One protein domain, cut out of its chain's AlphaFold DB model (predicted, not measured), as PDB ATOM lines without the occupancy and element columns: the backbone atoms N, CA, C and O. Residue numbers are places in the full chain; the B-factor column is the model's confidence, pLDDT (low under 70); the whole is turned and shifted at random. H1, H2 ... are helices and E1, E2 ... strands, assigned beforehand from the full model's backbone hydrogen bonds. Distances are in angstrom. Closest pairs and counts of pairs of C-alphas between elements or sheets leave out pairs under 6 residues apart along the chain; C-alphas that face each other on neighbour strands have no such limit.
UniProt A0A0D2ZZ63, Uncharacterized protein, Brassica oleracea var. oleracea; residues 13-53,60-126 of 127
ATOM      1  N   GLU A  13     -42.851 -37.583 -13.682       84.94
ATOM      2  CA  GLU A  13     -43.826 -36.874 -12.859       84.94
ATOM      3  C   GLU A  13     -43.171 -36.030 -11.757       84.94
ATOM      4  O   GLU A  13     -43.579 -34.885 -11.562       84.94
ATOM      5  N   ILE A  14     -42.132 -36.547 -11.088       85.81
ATOM      6  CA  ILE A  14     -41.377 -35.786 -10.080       85.81
ATOM      7  C   ILE A  14     -40.727 -34.560 -10.722       85.81
ATOM      8  O   ILE A  14     -40.839 -33.454 -10.188       85.81
ATOM      9  N   VAL A  15     -40.095 -34.734 -11.887       83.81
ATOM     10  CA  VAL A  15     -39.468 -33.623 -12.620       83.81
ATOM     11  C   VAL A  15     -40.514 -32.583 -13.023       83.81
ATOM     12  O   VAL A  15     -40.291 -31.392 -12.827       83.81
ATOM     13  N   ARG A  16     -41.685 -33.020 -13.505       85.56
ATOM     14  CA  ARG A  16     -42.786 -32.127 -13.896       85.56
ATOM     15  C   ARG A  16     -43.365 -31.340 -12.718       85.56
ATOM     16  O   ARG A  16     -43.625 -30.152 -12.859       85.56
ATOM     17  N   ILE A  17     -43.578 -31.979 -11.566       88.81
ATOM     18  CA  ILE A  17     -44.085 -31.300 -10.359       88.81
ATOM     19  C   ILE A  17     -43.054 -30.291  -9.842       88.81
ATOM     20  O   ILE A  17     -43.418 -29.181  -9.458       88.81
ATOM     21  N   SER A  18     -41.776 -30.676  -9.841       88.75
ATOM     22  CA  SER A  18     -40.684 -29.802  -9.399       88.75
ATOM     23  C   SER A  18     -40.567 -28.572 -10.301       88.75
ATOM     24  O   SER A  18     -40.385 -27.462  -9.808       88.75
ATOM     25  N   ASP A  19     -40.727 -28.754 -11.614       86.56
ATOM     26  CA  ASP A  19     -40.748 -27.668 -12.592       86.56
ATOM     27  C   ASP A  19     -41.927 -26.706 -12.386       86.56
ATOM     28  O   ASP A  19     -41.706 -25.504 -12.241       86.56
ATOM     29  N   ASP A  20     -43.152 -27.227 -12.262       89.44
ATOM     30  CA  ASP A  20     -44.358 -26.417 -12.027       89.44
ATOM     31  C   ASP A  20     -44.206 -25.524 -10.784       89.44
ATOM     32  O   ASP A  20     -44.460 -24.319 -10.819       89.44
ATOM     33  N   ARG A  21     -43.673 -26.091  -9.695       89.06
ATOM     34  CA  ARG A  21     -43.388 -25.337  -8.467       89.06
ATOM     35  C   ARG A  21     -42.259 -24.335  -8.638       89.06
ATOM     36  O   ARG A  21     -42.331 -23.245  -8.063       89.06
ATOM     37  N   SER A  22     -41.237 -24.670  -9.426       88.62
ATOM     38  CA  SER A  22     -40.108 -23.775  -9.684       88.62
ATOM     39  C   SER A  22     -40.558 -22.449 -10.297       88.62
ATOM     40  O   SER A  22     -39.995 -21.411  -9.960       88.62
ATOM     41  N   HIS A  23     -41.637 -22.441 -11.091       87.69
ATOM     42  CA  HIS A  23     -42.193 -21.228 -11.697       87.69
ATOM     43  C   HIS A  23     -42.756 -20.207 -10.698       87.69
ATOM     44  O   HIS A  23     -43.022 -19.074 -11.095       87.69
ATOM     45  N   SER A  24     -42.885 -20.556  -9.414       88.81
ATOM     46  CA  SER A  24     -43.206 -19.591  -8.353       88.81
ATOM     47  C   SER A  24     -42.046 -18.645  -7.997       88.81
ATOM     48  O   SER A  24     -42.274 -17.621  -7.348       88.81
ATOM     49  N   GLY A  25     -40.816 -18.955  -8.429       87.50
ATOM     50  CA  GLY A  25     -39.645 -18.095  -8.252       87.50
ATOM     51  C   GLY A  25     -39.704 -16.834  -9.119       87.50
ATOM     52  O   GLY A  25     -40.143 -16.875 -10.269       87.50
ATOM     53  N   ARG A  26     -39.234 -15.704  -8.580       87.00
ATOM     54  CA  ARG A  26     -39.312 -14.377  -9.225       87.00
ATOM     55  C   ARG A  26     -38.268 -14.167 -10.312       87.00
ATOM     56  O   ARG A  26     -38.491 -13.408 -11.247       87.00
ATOM     57  N   ASP A  27     -37.117 -14.804 -10.164       85.50
ATOM     58  CA  ASP A  27     -36.022 -14.754 -11.122       85.50
ATOM     59  C   ASP A  27     -35.447 -16.152 -11.353       85.50
ATOM     60  O   ASP A  27     -35.752 -17.100 -10.632       85.50
ATOM     61  N   VAL A  28     -34.606 -16.298 -12.376       83.12
ATOM     62  CA  VAL A  28     -34.025 -17.596 -12.757       83.12
ATOM     63  C   VAL A  28     -33.247 -18.243 -11.608       83.12
ATOM     64  O   VAL A  28     -33.261 -19.465 -11.479       83.12
ATOM     65  N   GLY A  29     -32.591 -17.450 -10.760       81.44
ATOM     66  CA  GLY A  29     -31.873 -17.947  -9.591       81.44
ATOM     67  C   GLY A  29     -32.817 -18.524  -8.537       81.44
ATOM     68  O   GLY A  29     -32.560 -19.618  -8.027       81.44
ATOM     69  N   GLU A  30     -33.929 -17.841  -8.253       86.69
ATOM     70  CA  GLU A  30     -34.988 -18.367  -7.380       86.69
ATOM     71  C   GLU A  30     -35.636 -19.628  -7.973       86.69
ATOM     72  O   GLU A  30     -35.768 -20.621  -7.258       86.69
ATOM     73  N   LYS A  31     -35.953 -19.640  -9.277       88.38
ATOM     74  CA  LYS A  31     -36.532 -20.814  -9.964       88.38
ATOM     75  C   LYS A  31     -35.605 -22.032  -9.865       88.38
ATOM     76  O   LYS A  31     -36.041 -23.108  -9.465       88.38
ATOM     77  N   VAL A  32     -34.307 -21.859 -10.143       84.25
ATOM     78  CA  VAL A  32     -33.302 -22.927  -9.977       84.25
ATOM     79  C   VAL A  32     -33.234 -23.392  -8.523       84.25
ATOM     80  O   VAL A  32     -33.189 -24.591  -8.285       84.25
ATOM     81  N   THR A  33     -33.272 -22.475  -7.553       83.75
ATOM     82  CA  THR A  33     -33.199 -22.831  -6.123       83.75
ATOM     83  C   THR A  33     -34.378 -23.705  -5.700       83.75
ATOM     84  O   THR A  33     -34.172 -24.744  -5.080       83.75
ATOM     85  N   ILE A  34     -35.600 -23.324  -6.079       88.81
ATOM     86  CA  ILE A  34     -36.807 -24.099  -5.770       88.81
ATOM     87  C   ILE A  34     -36.731 -25.483  -6.422       88.81
ATOM     88  O   ILE A  34     -37.023 -26.481  -5.768       88.81
ATOM     89  N   LEU A  35     -36.291 -25.555  -7.684       87.50
ATOM     90  CA  LEU A  35     -36.129 -26.826  -8.389       87.50
ATOM     91  C   LEU A  35     -35.132 -27.751  -7.674       87.50
ATOM     92  O   LEU A  35     -35.389 -28.944  -7.530       87.50
ATOM     93  N   GLU A  36     -33.996 -27.219  -7.221       84.31
ATOM     94  CA  GLU A  36     -32.998 -28.000  -6.487       84.31
ATOM     95  C   GLU A  36     -33.521 -28.524  -5.154       84.31
ATOM     96  O   GLU A  36     -33.297 -29.692  -4.835       84.31
ATOM     97  N   ASP A  37     -34.201 -27.675  -4.382       86.50
ATOM     98  CA  ASP A  37     -34.739 -28.042  -3.072       86.50
ATOM     99  C   ASP A  37     -35.847 -29.103  -3.207       86.50
ATOM    100  O   ASP A  37     -35.869 -30.064  -2.436       86.50
ATOM    101  N   GLU A  38     -36.711 -28.991  -4.224       88.69
ATOM    102  CA  GLU A  38     -37.724 -30.004  -4.551       88.69
ATOM    103  C   GLU A  38     -37.075 -31.336  -4.946       88.69
ATOM    104  O   GLU A  38     -37.351 -32.363  -4.324       88.69
ATOM    105  N   LEU A  39     -36.154 -31.333  -5.921       85.62
ATOM    106  CA  LEU A  39     -35.477 -32.556  -6.375       85.62
ATOM    107  C   LEU A  39     -34.700 -33.236  -5.241       85.62
ATOM    108  O   LEU A  39     -34.728 -34.461  -5.125       85.62
ATOM    109  N   MET A  40     -34.052 -32.458  -4.373       83.31
ATOM    110  CA  MET A  40     -33.358 -32.972  -3.191       83.31
ATOM    111  C   MET A  40     -34.327 -33.531  -2.144       83.31
ATOM    112  O   MET A  40     -33.982 -34.486  -1.454       83.31
ATOM    113  N   GLY A  41     -35.537 -32.973  -2.039       83.94
ATOM    114  CA  GLY A  41     -36.605 -33.503  -1.192       83.94
ATOM    115  C   GLY A  41     -37.134 -34.864  -1.656       83.94
ATOM    116  O   GLY A  41     -37.553 -35.669  -0.824       83.94
ATOM    117  N   PHE A  42     -37.087 -35.145  -2.963       81.94
ATOM    118  CA  PHE A  42     -37.469 -36.444  -3.531       81.94
ATOM    119  C   PHE A  42     -36.331 -37.471  -3.535       81.94
ATOM    120  O   PHE A  42     -36.587 -38.675  -3.434       81.94
ATOM    121  N   ALA A  43     -35.088 -37.008  -3.656       77.31
ATOM    122  CA  ALA A  43     -33.912 -37.860  -3.719       77.31
ATOM    123  C   ALA A  43     -33.720 -38.677  -2.439       77.31
ATOM    124  O   ALA A  43     -33.755 -38.155  -1.324       77.31
ATOM    125  N   LYS A  44     -33.425 -39.969  -2.598       73.44
ATOM    126  CA  LYS A  44     -32.972 -40.811  -1.476       73.44
ATOM    127  C   LYS A  44     -31.452 -40.768  -1.329       73.44
ATOM    128  O   LYS A  44     -30.921 -41.145  -0.284       73.44
ATOM    129  N   SER A  45     -30.754 -40.331  -2.374       66.94
ATOM    130  CA  SER A  45     -29.301 -40.316  -2.456       66.94
ATOM    131  C   SER A  45     -28.668 -38.982  -2.043       66.94
ATOM    132  O   SER A  45     -29.221 -37.897  -2.197       66.94
ATOM    133  N   LEU A  46     -27.428 -39.069  -1.554       64.00
ATOM    134  CA  LEU A  46     -26.602 -37.930  -1.128       64.00
ATOM    135  C   LEU A  46     -25.829 -37.254  -2.282       64.00
ATOM    136  O   LEU A  46     -25.041 -36.343  -2.037       64.00
ATOM    137  N   ASN A  47     -26.025 -37.676  -3.536       69.62
ATOM    138  CA  ASN A  47     -25.193 -37.273  -4.682       69.62
ATOM    139  C   ASN A  47     -25.640 -35.956  -5.346       69.62
ATOM    140  O   ASN A  47     -25.509 -35.787  -6.560       69.62
ATOM    141  N   PHE A  48     -26.167 -35.021  -4.557       72.31
ATOM    142  CA  PHE A  48     -26.620 -33.719  -5.038       72.31
ATOM    143  C   PHE A  48     -25.514 -32.665  -4.983       72.31
ATOM    144  O   PHE A  48     -24.902 -32.412  -3.944       72.31
ATOM    145  N   LEU A  49     -25.298 -31.989  -6.109       71.12
ATOM    146  CA  LEU A  49     -24.379 -30.865  -6.240       71.12
ATOM    147  C   LEU A  49     -25.168 -29.554  -6.271       71.12
ATOM    148  O   LEU A  49     -25.594 -29.116  -7.333       71.12
ATOM    149  N   ARG A  50     -25.277 -28.875  -5.122       69.56
ATOM    150  CA  ARG A  50     -25.976 -27.577  -5.000       69.56
ATOM    151  C   ARG A  50     -25.458 -26.518  -5.975       69.56
ATOM    152  O   ARG A  50     -24.266 -26.192  -5.942       69.56
ATOM    153  N   CYS A  51     -26.338 -25.892  -6.752       63.34
ATOM    154  CA  CYS A  51     -26.017 -24.839  -7.717       63.34
ATOM    155  C   CYS A  51     -25.488 -23.560  -7.056       63.34
ATOM    156  O   CYS A  51     -24.845 -22.753  -7.730       63.34
ATOM    157  N   ARG A  52     -25.674 -23.403  -5.737       65.25
ATOM    158  CA  ARG A  52     -25.310 -22.209  -4.962       65.25
ATOM    159  C   ARG A  52     -23.993 -22.335  -4.179       65.25
ATOM    160  O   ARG A  52     -23.638 -23.403  -3.686       65.25
ATOM    161  N   GLY A  53     -23.323 -21.196  -3.983       58.28
ATOM    162  CA  GLY A  53     -22.194 -21.026  -3.057       58.28
ATOM    163  C   GLY A  53     -20.836 -20.867  -3.744       58.28
ATOM    164  O   GLY A  53     -20.714 -21.037  -4.953       58.28
ATOM    165  N   ILE A  60     -18.407 -24.768 -18.261       64.31
ATOM    166  CA  ILE A  60     -18.794 -24.969 -19.648       64.31
ATOM    167  C   ILE A  60     -18.191 -26.307 -20.061       64.31
ATOM    168  O   ILE A  60     -16.982 -26.409 -20.262       64.31
ATOM    169  N   ASN A  61     -19.028 -27.335 -20.131       62.25
ATOM    170  CA  ASN A  61     -18.639 -28.600 -20.712       62.25
ATOM    171  C   ASN A  61     -18.936 -28.562 -22.220       62.25
ATOM    172  O   ASN A  61     -20.089 -28.395 -22.627       62.25
ATOM    173  N   GLN A  62     -17.876 -28.688 -23.025       63.03
ATOM    174  CA  GLN A  62     -17.922 -28.728 -24.490       63.03
ATOM    175  C   GLN A  62     -17.910 -30.162 -25.047       63.03
ATOM    176  O   GLN A  62     -17.691 -30.343 -26.240       63.03
ATOM    177  N   ASP A  63     -18.175 -31.180 -24.222       56.91
ATOM    178  CA  ASP A  63     -18.174 -32.602 -24.611       56.91
ATOM    179  C   ASP A  63     -19.266 -32.990 -25.650       56.91
ATOM    180  O   ASP A  63     -19.510 -34.173 -25.884       56.91
ATOM    181  N   GLY A  64     -19.943 -32.034 -26.303       55.06
ATOM    182  CA  GLY A  64     -20.918 -32.305 -27.361       55.06
ATOM    183  C   GLY A  64     -21.442 -31.066 -28.097       55.06
ATOM    184  O   GLY A  64     -21.049 -29.934 -27.828       55.06
ATOM    185  N   LEU A  65     -22.392 -31.295 -29.013       57.41
ATOM    186  CA  LEU A  65     -23.070 -30.273 -29.831       57.41
ATOM    187  C   LEU A  65     -23.917 -29.280 -29.016       57.41
ATOM    188  O   LEU A  65     -24.469 -28.357 -29.599       57.41
ATOM    189  N   MET A  66     -24.061 -29.468 -27.700       60.50
ATOM    190  CA  MET A  66     -24.816 -28.583 -26.818       60.50
ATOM    191  C   MET A  66     -23.997 -28.299 -25.562       60.50
ATOM    192  O   MET A  66     -23.587 -29.217 -24.852       60.50
ATOM    193  N   LEU A  67     -23.759 -27.019 -25.294       59.62
ATOM    194  CA  LEU A  67     -22.922 -26.598 -24.186       59.62
ATOM    195  C   LEU A  67     -23.686 -26.766 -22.860       59.62
ATOM    196  O   LEU A  67     -24.685 -26.084 -22.607       59.62
ATOM    197  N   LYS A  68     -23.217 -27.677 -22.006       63.06
ATOM    198  CA  LYS A  68     -23.792 -27.920 -20.673       63.06
ATOM    199  C   LYS A  68     -23.041 -27.081 -19.648       63.06
ATOM    200  O   LYS A  68     -21.818 -27.015 -19.708       63.06
ATOM    201  N   SER A  69     -23.744 -26.453 -18.709       62.09
ATOM    202  CA  SER A  69     -23.097 -25.590 -17.713       62.09
ATOM    203  C   SER A  69     -22.954 -26.233 -16.328       62.09
ATOM    204  O   SER A  69     -22.062 -25.822 -15.579       62.09
ATOM    205  N   ARG A  70     -23.796 -27.222 -15.964       71.81
ATOM    206  CA  ARG A  70     -23.688 -27.940 -14.682       71.81
ATOM    207  C   ARG A  70     -24.512 -29.240 -14.573       71.81
ATOM    208  O   ARG A  70     -25.613 -29.316 -15.107       71.81
ATOM    209  N   SER A  71     -24.012 -30.196 -13.778       68.38
ATOM    210  CA  SER A  71     -24.757 -31.356 -13.251       68.38
ATOM    211  C   SER A  71     -25.206 -31.110 -11.806       68.38
ATOM    212  O   SER A  71     -24.393 -30.699 -10.973       68.38
ATOM    213  N   VAL A  72     -26.497 -31.319 -11.538       73.19
ATOM    214  CA  VAL A  72     -27.140 -31.198 -10.211       73.19
ATOM    215  C   VAL A  72     -27.203 -32.558  -9.526       73.19
ATOM    216  O   VAL A  72     -26.965 -32.659  -8.325       73.19
ATOM    217  N   TYR A  73     -27.465 -33.605 -10.302       77.31
ATOM    218  CA  TYR A  73     -27.535 -34.976  -9.827       77.31
ATOM    219  C   TYR A  73     -26.933 -35.914 -10.863       77.31
ATOM    220  O   TYR A  73     -27.154 -35.752 -12.066       77.31
ATOM    221  N   LYS A  74     -26.192 -36.918 -10.394       76.31
ATOM    222  CA  LYS A  74     -25.654 -37.969 -11.251       76.31
ATOM    223  C   LYS A  74     -25.599 -39.296 -10.509       76.31
ATOM    224  O   LYS A  74     -25.001 -39.395  -9.437       76.31
ATOM    225  N   SER A  75     -26.181 -40.319 -11.118       75.69
ATOM    226  CA  SER A  75     -26.104 -41.712 -10.692       75.69
ATOM    227  C   SER A  75     -25.524 -42.578 -11.813       75.69
ATOM    228  O   SER A  75     -25.071 -42.081 -12.847       75.69
ATOM    229  N   VAL A  76     -25.498 -43.895 -11.603       76.44
ATOM    230  CA  VAL A  76     -25.087 -44.862 -12.635       76.44
ATOM    231  C   VAL A  76     -26.116 -44.929 -13.777       76.44
ATOM    232  O   VAL A  76     -25.767 -45.337 -14.884       76.44
ATOM    233  N   THR A  77     -27.363 -44.520 -13.529       77.25
ATOM    234  CA  THR A  77     -28.489 -44.645 -14.469       77.25
ATOM    235  C   THR A  77     -29.111 -43.342 -14.922       77.25
ATOM    236  O   THR A  77     -29.784 -43.331 -15.950       77.25
ATOM    237  N   GLU A  78     -28.915 -42.256 -14.185       79.25
ATOM    238  CA  GLU A  78     -29.605 -40.992 -14.418       79.25
ATOM    239  C   GLU A  78     -28.666 -39.814 -14.230       79.25
ATOM    240  O   GLU A  78     -27.713 -39.854 -13.450       79.25
ATOM    241  N   GLU A  79     -28.985 -38.720 -14.908       80.50
ATOM    242  CA  GLU A  79     -28.268 -37.467 -14.765       80.50
ATOM    243  C   GLU A  79     -29.253 -36.309 -14.906       80.50
ATOM    244  O   GLU A  79     -29.932 -36.188 -15.925       80.50
ATOM    245  N   VAL A  80     -29.308 -35.440 -13.897       80.38
ATOM    246  CA  VAL A  80     -30.035 -34.171 -13.970       80.38
ATOM    247  C   VAL A  80     -29.013 -33.061 -14.121       80.38
ATOM    248  O   VAL A  80     -28.103 -32.894 -13.302       80.38
ATOM    249  N   ASN A  81     -29.166 -32.297 -15.194       79.31
ATOM    250  CA  ASN A  81     -28.305 -31.175 -15.516       79.31
ATOM    251  C   ASN A  81     -29.120 -29.888 -15.555       79.31
ATOM    252  O   ASN A  81     -30.277 -29.893 -15.960       79.31
ATOM    253  N   VAL A  82     -28.474 -28.782 -15.196       79.19
ATOM    254  CA  VAL A  82     -28.997 -27.434 -15.418       79.19
ATOM    255  C   VAL A  82     -28.066 -26.750 -16.405       79.19
ATOM    256  O   VAL A  82     -26.849 -26.678 -16.207       79.19
ATOM    257  N   TRP A  83     -28.644 -26.269 -17.500       77.75
ATOM    258  CA  TRP A  83     -27.932 -25.534 -18.533       77.75
ATOM    259  C   TRP A  83     -28.610 -24.205 -18.826       77.75
ATOM    260  O   TRP A  83     -29.829 -24.081 -18.768       77.75
ATOM    261  N   GLY A  84     -27.802 -23.206 -19.162       76.38
ATOM    262  CA  GLY A  84     -28.278 -21.887 -19.543       76.38
ATOM    263  C   GLY A  84     -27.201 -21.132 -20.302       76.38
ATOM    264  O   GLY A  84     -26.010 -21.312 -20.043       76.38
ATOM    265  N   TRP A  85     -27.630 -20.301 -21.248       74.00
ATOM    266  CA  TRP A  85     -26.747 -19.453 -22.041       74.00
ATOM    267  C   TRP A  85     -27.256 -18.017 -22.025       74.00
ATOM    268  O   TRP A  85     -28.429 -17.797 -22.317       74.00
ATOM    269  N   PRO A  86     -26.393 -17.029 -21.721       73.06
ATOM    270  CA  PRO A  86     -26.773 -15.622 -21.817       73.06
ATOM    271  C   PRO A  86     -26.924 -15.157 -23.275       73.06
ATOM    272  O   PRO A  86     -27.520 -14.115 -23.527       73.06
ATOM    273  N   LEU A  87     -26.388 -15.918 -24.237       78.94
ATOM    274  CA  LEU A  87     -26.470 -15.651 -25.672       78.94
ATOM    275  C   LEU A  87     -27.241 -16.766 -26.381       78.94
ATOM    276  O   LEU A  87     -27.231 -17.915 -25.941       78.94
ATOM    277  N   GLN A  88     -27.879 -16.433 -27.507       79.75
ATOM    278  CA  GLN A  88     -28.559 -17.423 -28.338       79.75
ATOM    279  C   GLN A  88     -27.561 -18.495 -28.794       79.75
ATOM    280  O   GLN A  88     -26.548 -18.189 -29.419       79.75
ATOM    281  N   THR A  89     -27.875 -19.752 -28.494       76.44
ATOM    282  CA  THR A  89     -27.079 -20.913 -28.891       76.44
ATOM    283  C   THR A  89     -27.977 -21.981 -29.504       76.44
ATOM    284  O   THR A  89     -29.195 -21.976 -29.311       76.44
ATOM    285  N   GLY A  90     -27.370 -22.881 -30.265       76.19
ATOM    286  CA  GLY A  90     -28.029 -24.028 -30.869       76.19
ATOM    287  C   GLY A  90     -27.190 -25.274 -30.646       76.19
ATOM    288  O   GLY A  90     -25.976 -25.194 -30.472       76.19
ATOM    289  N   GLY A  91     -27.847 -26.426 -30.636       75.94
ATOM    290  CA  GLY A  91     -27.175 -27.687 -30.398       75.94
ATOM    291  C   GLY A  91     -28.096 -28.879 -30.542       75.94
ATOM    292  O   GLY A  91     -29.314 -28.731 -30.633       75.94
ATOM    293  N   LEU A  92     -27.500 -30.067 -30.565       73.69
ATOM    294  CA  LEU A  92     -28.245 -31.317 -30.615       73.69
ATOM    295  C   LEU A  92     -28.458 -31.843 -29.193       73.69
ATOM    296  O   LEU A  92     -27.496 -32.152 -28.486       73.69
ATOM    297  N   PHE A  93     -29.721 -31.939 -28.782       70.25
ATOM    298  CA  PHE A  93     -30.120 -32.514 -27.500       70.25
ATOM    299  C   PHE A  93     -30.327 -34.029 -27.639       70.25
ATOM    300  O   PHE A  93     -31.064 -34.465 -28.518       70.25
ATOM    301  N   GLY A  94     -29.695 -34.827 -26.771       62.22
ATOM    302  CA  GLY A  94     -29.969 -36.266 -26.659       62.22
ATOM    303  C   GLY A  94     -29.430 -37.133 -27.805       62.22
ATOM    304  O   GLY A  94     -30.191 -37.796 -28.497       62.22
ATOM    305  N   THR A  95     -28.110 -37.196 -27.993       56.03
ATOM    306  CA  THR A  95     -27.475 -38.059 -29.016       56.03
ATOM    307  C   THR A  95     -27.259 -39.515 -28.573       56.03
ATOM    308  O   THR A  95     -26.433 -40.213 -29.155       56.03
ATOM    309  N   GLY A  96     -27.938 -39.971 -27.516       61.44
ATOM    310  CA  GLY A  96     -27.730 -41.282 -26.890       61.44
ATOM    311  C   GLY A  96     -28.996 -42.141 -26.836       61.44
ATOM    312  O   GLY A  96     -30.091 -41.678 -27.126       61.44
ATOM    313  N   PHE A  97     -28.850 -43.399 -26.415       58.00
ATOM    314  CA  PHE A  97     -29.956 -44.359 -26.254       58.00
ATOM    315  C   PHE A  97     -30.807 -44.136 -24.982       58.00
ATOM    316  O   PHE A  97     -31.623 -44.986 -24.633       58.00
ATOM    317  N   SER A  98     -30.609 -43.027 -24.261       65.38
ATOM    318  CA  SER A  98     -31.328 -42.698 -23.027       65.38
ATOM    319  C   SER A  98     -32.550 -41.824 -23.302       65.38
ATOM    320  O   SER A  98     -32.444 -40.799 -23.982       65.38
ATOM    321  N   SER A  99     -33.693 -42.174 -22.704       73.62
ATOM    322  CA  SER A  99     -34.829 -41.250 -22.627       73.62
ATOM    323  C   SER A  99     -34.377 -39.976 -21.917       73.62
ATOM    324  O   SER A  99     -33.763 -40.047 -20.853       73.62
ATOM    325  N   SER A 100     -34.609 -38.826 -22.542       76.56
ATOM    326  CA  SER A 100     -34.145 -37.529 -22.052       76.56
ATOM    327  C   SER A 100     -35.303 -36.544 -22.122       76.56
ATOM    328  O   SER A 100     -35.903 -36.376 -23.182       76.56
ATOM    329  N   SER A 101     -35.593 -35.878 -21.013       79.00
ATOM    330  CA  SER A 101     -36.524 -34.756 -20.948       79.00
ATOM    331  C   SER A 101     -35.762 -33.476 -20.621       79.00
ATOM    332  O   SER A 101     -34.643 -33.502 -20.100       79.00
ATOM    333  N   PHE A 102     -36.347 -32.340 -20.975       81.62
ATOM    334  CA  PHE A 102     -35.859 -31.041 -20.547       81.62
ATOM    335  C   PHE A 102     -37.032 -30.158 -20.171       81.62
ATOM    336  O   PHE A 102     -38.121 -30.302 -20.728       81.62
ATOM    337  N   THR A 103     -36.760 -29.201 -19.293       83.62
ATOM    338  CA  THR A 103     -37.722 -28.164 -18.954       83.62
ATOM    339  C   THR A 103     -37.078 -26.791 -18.987       83.62
ATOM    340  O   THR A 103     -35.866 -26.647 -18.808       83.62
ATOM    341  N   VAL A 104     -37.877 -25.781 -19.325       86.38
ATOM    342  CA  VAL A 104     -37.394 -24.428 -19.602       86.38
ATOM    343  C   VAL A 104     -37.699 -23.535 -18.406       86.38
ATOM    344  O   VAL A 104     -38.792 -23.012 -18.268       86.38
ATOM    345  N   LEU A 105     -36.704 -23.285 -17.558       84.19
ATOM    346  CA  LEU A 105     -36.891 -22.394 -16.404       84.19
ATOM    347  C   LEU A 105     -37.058 -20.921 -16.812       84.19
ATOM    348  O   LEU A 105     -37.742 -20.149 -16.138       84.19
ATOM    349  N   SER A 106     -36.409 -20.513 -17.907       84.00
ATOM    350  CA  SER A 106     -36.508 -19.163 -18.460       84.00
ATOM    351  C   SER A 106     -35.990 -19.096 -19.894       84.00
ATOM    352  O   SER A 106     -35.072 -19.825 -20.277       84.00
ATOM    353  N   GLY A 107     -36.556 -18.176 -20.673       85.94
ATOM    354  CA  GLY A 107     -36.131 -17.857 -22.027       85.94
ATOM    355  C   GLY A 107     -36.969 -18.562 -23.087       85.94
ATOM    356  O   GLY A 107     -38.171 -18.780 -22.931       85.94
ATOM    357  N   ARG A 108     -36.325 -18.871 -24.214       84.19
ATOM    358  CA  ARG A 108     -36.972 -19.471 -25.379       84.19
ATOM    359  C   ARG A 108     -36.156 -20.636 -25.906       84.19
ATOM    360  O   ARG A 108     -34.973 -20.474 -26.199       84.19
ATOM    361  N   VAL A 109     -36.823 -21.768 -26.104       83.62
ATOM    362  CA  VAL A 109     -36.247 -22.946 -26.755       83.62
ATOM    363  C   VAL A 109     -37.033 -23.254 -28.019       83.62
ATOM    364  O   VAL A 109     -38.262 -23.328 -28.002       83.62
ATOM    365  N   THR A 110     -36.302 -23.452 -29.113       83.81
ATOM    366  CA  THR A 110     -36.845 -23.946 -30.379       83.81
ATOM    367  C   THR A 110     -36.348 -25.368 -30.580       83.81
ATOM    368  O   THR A 110     -35.144 -25.584 -30.712       83.81
ATOM    369  N   ASN A 111     -37.265 -26.333 -30.601       79.88
ATOM    370  CA  ASN A 111     -36.945 -27.733 -30.846       79.88
ATOM    371  C   ASN A 111     -37.275 -28.113 -32.295       79.88
ATOM    372  O   ASN A 111     -38.363 -27.803 -32.787       79.88
ATOM    373  N   VAL A 112     -36.344 -28.808 -32.949       78.31
ATOM    374  CA  VAL A 112     -36.488 -29.344 -34.305       78.31
ATOM    375  C   VAL A 112     -36.274 -30.854 -34.230       78.31
ATOM    376  O   VAL A 112     -35.172 -31.324 -33.964       78.31
ATOM    377  N   THR A 113     -37.335 -31.630 -34.451       71.56
ATOM    378  CA  THR A 113     -37.329 -33.091 -34.238       71.56
ATOM    379  C   THR A 113     -36.710 -33.887 -35.386       71.56
ATOM    380  O   THR A 113     -36.353 -35.050 -35.204       71.56
ATOM    381  N   LYS A 114     -36.570 -33.290 -36.576       70.06
ATOM    382  CA  LYS A 114     -35.945 -33.924 -37.744       70.06
ATOM    383  C   LYS A 114     -35.045 -32.943 -38.474       70.06
ATOM    384  O   LYS A 114     -35.482 -31.852 -38.839       70.06
ATOM    385  N   ALA A 115     -33.820 -33.378 -38.765       59.41
ATOM    386  CA  ALA A 115     -32.971 -32.691 -39.725       59.41
ATOM    387  C   ALA A 115     -33.725 -32.617 -41.064       59.41
ATOM    388  O   ALA A 115     -34.140 -33.650 -41.590       59.41
ATOM    389  N   ASN A 116     -33.923 -31.400 -41.577       59.50
ATOM    390  CA  ASN A 116     -34.653 -31.067 -42.812       59.50
ATOM    391  C   ASN A 116     -36.187 -30.958 -42.706       59.50
ATOM    392  O   ASN A 116     -36.855 -30.905 -43.737       59.50
ATOM    393  N   SER A 117     -36.756 -30.887 -41.500       65.38
ATOM    394  CA  SER A 117     -38.143 -30.432 -41.327       65.38
ATOM    395  C   SER A 117     -38.190 -28.922 -41.083       65.38
ATOM    396  O   SER A 117     -37.359 -28.393 -40.346       65.38
ATOM    397  N   PHE A 118     -39.177 -28.236 -41.666       67.81
ATOM    398  CA  PHE A 118     -39.511 -26.852 -41.303       67.81
ATOM    399  C   PHE A 118     -40.448 -26.775 -40.088       67.81
ATOM    400  O   PHE A 118     -40.729 -25.678 -39.611       67.81
ATOM    401  N   ASP A 119     -40.899 -27.920 -39.569       69.94
ATOM    402  CA  ASP A 119     -41.709 -27.981 -38.358       69.94
ATOM    403  C   ASP A 119     -40.820 -27.858 -37.121       69.94
ATOM    404  O   ASP A 119     -39.929 -28.681 -36.876       69.94
ATOM    405  N   TYR A 120     -41.092 -26.833 -36.322       70.00
ATOM    406  CA  TYR A 120     -40.423 -26.586 -35.055       70.00
ATOM    407  C   TYR A 120     -41.446 -26.298 -33.957       70.00
ATOM    408  O   TYR A 120     -42.500 -25.710 -34.195       70.00
ATOM    409  N   HIS A 121     -41.113 -26.694 -32.731       77.38
ATOM    410  CA  HIS A 121     -41.903 -26.371 -31.547       77.38
ATOM    411  C   HIS A 121     -41.179 -25.290 -30.743       77.38
ATOM    412  O   HIS A 121     -40.021 -25.474 -30.364       77.38
ATOM    413  N   ILE A 122     -41.857 -24.173 -30.466       75.75
ATOM    414  CA  ILE A 122     -41.324 -23.101 -29.617       75.75
ATOM    415  C   ILE A 122     -41.941 -23.220 -28.226       75.75
ATOM    416  O   ILE A 122     -43.160 -23.197 -28.082       75.75
ATOM    417  N   GLN A 123     -41.096 -23.301 -27.203       79.62
ATOM    418  CA  GLN A 123     -41.496 -23.108 -25.810       79.62
ATOM    419  C   GLN A 123     -40.934 -21.772 -25.321       79.62
ATOM    420  O   GLN A 123     -39.722 -21.548 -25.371       79.62
ATOM    421  N   ASN A 124     -41.827 -20.881 -24.886       74.31
ATOM    422  CA  ASN A 124     -41.491 -19.574 -24.324       74.31
ATOM    423  C   ASN A 124     -41.875 -19.560 -22.851       74.31
ATOM    424  O   ASN A 124     -43.042 -19.789 -22.532       74.31
ATOM    425  N   ILE A 125     -40.920 -19.237 -21.983       74.25
ATOM    426  CA  ILE A 125     -41.172 -19.032 -20.559       74.25
ATOM    427  C   ILE A 125     -40.525 -17.710 -20.162       74.25
ATOM    428  O   ILE A 125     -39.301 -17.553 -20.172       74.25
ATOM    429  N   TYR A 126     -41.374 -16.731 -19.870       64.50
ATOM    430  CA  TYR A 126     -40.939 -15.409 -19.440       64.50
ATOM    431  C   TYR A 126     -40.521 -15.451 -17.967       64.50
ATOM    432  O   TYR A 126     -40.988 -16.299 -17.200       64.50
TER     433      TYR A 126
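What this domain is: This is residues 13 to 53 and 60 to 126 of the 127 residues of an uncharacterized protein of Brassica oleracea var. oleracea (UniProt A0A0D2ZZ63). Helical hairpin H1-H2 lies near strand hairpin E1-E2 toward one end; strand hairpin E3-E4 makes the other. The 108 printed residues, under half in named elements, include two helices, then four strands, mixed in class, with two antiparallel sheets. The whole is compact, radius of gyration of the C-alphas 14.5 A, spanning 42 by 33 by 27 A.

Where its parts are: H1, residues 13 to 22, begins at C-alpha (-43.826, -36.874, -12.859); H2, 28 to 42, is 21.3 A long. E1 is 70 to 74, E2 79 to 82, E3 107 to 111; E4, 121 to 125, ends at C-alpha (-41.172, -19.032, -20.559).

How they stand to each other: H1 and H2 touch, closest C-alphas Ser 22 and Lys 31, 4.7 A, opposite ways, only just steep at 36 degrees. The closest C-alphas of H2 and E1 are Glu 36 and Val 72, 7.6 A. Every helix O i to N i+4 pair is within hydrogen-bond range, as are N 72 and O 80, 2.9 A, and N 109 and O 123, 3.0 A.

The domain as a whole: Residues 54 to 59 are not printed; C-alphas 53 and 60 are 17.4 A apart. Link E2 to E3 is long. Residues 60 to 69, among others, have pLDDT under 70.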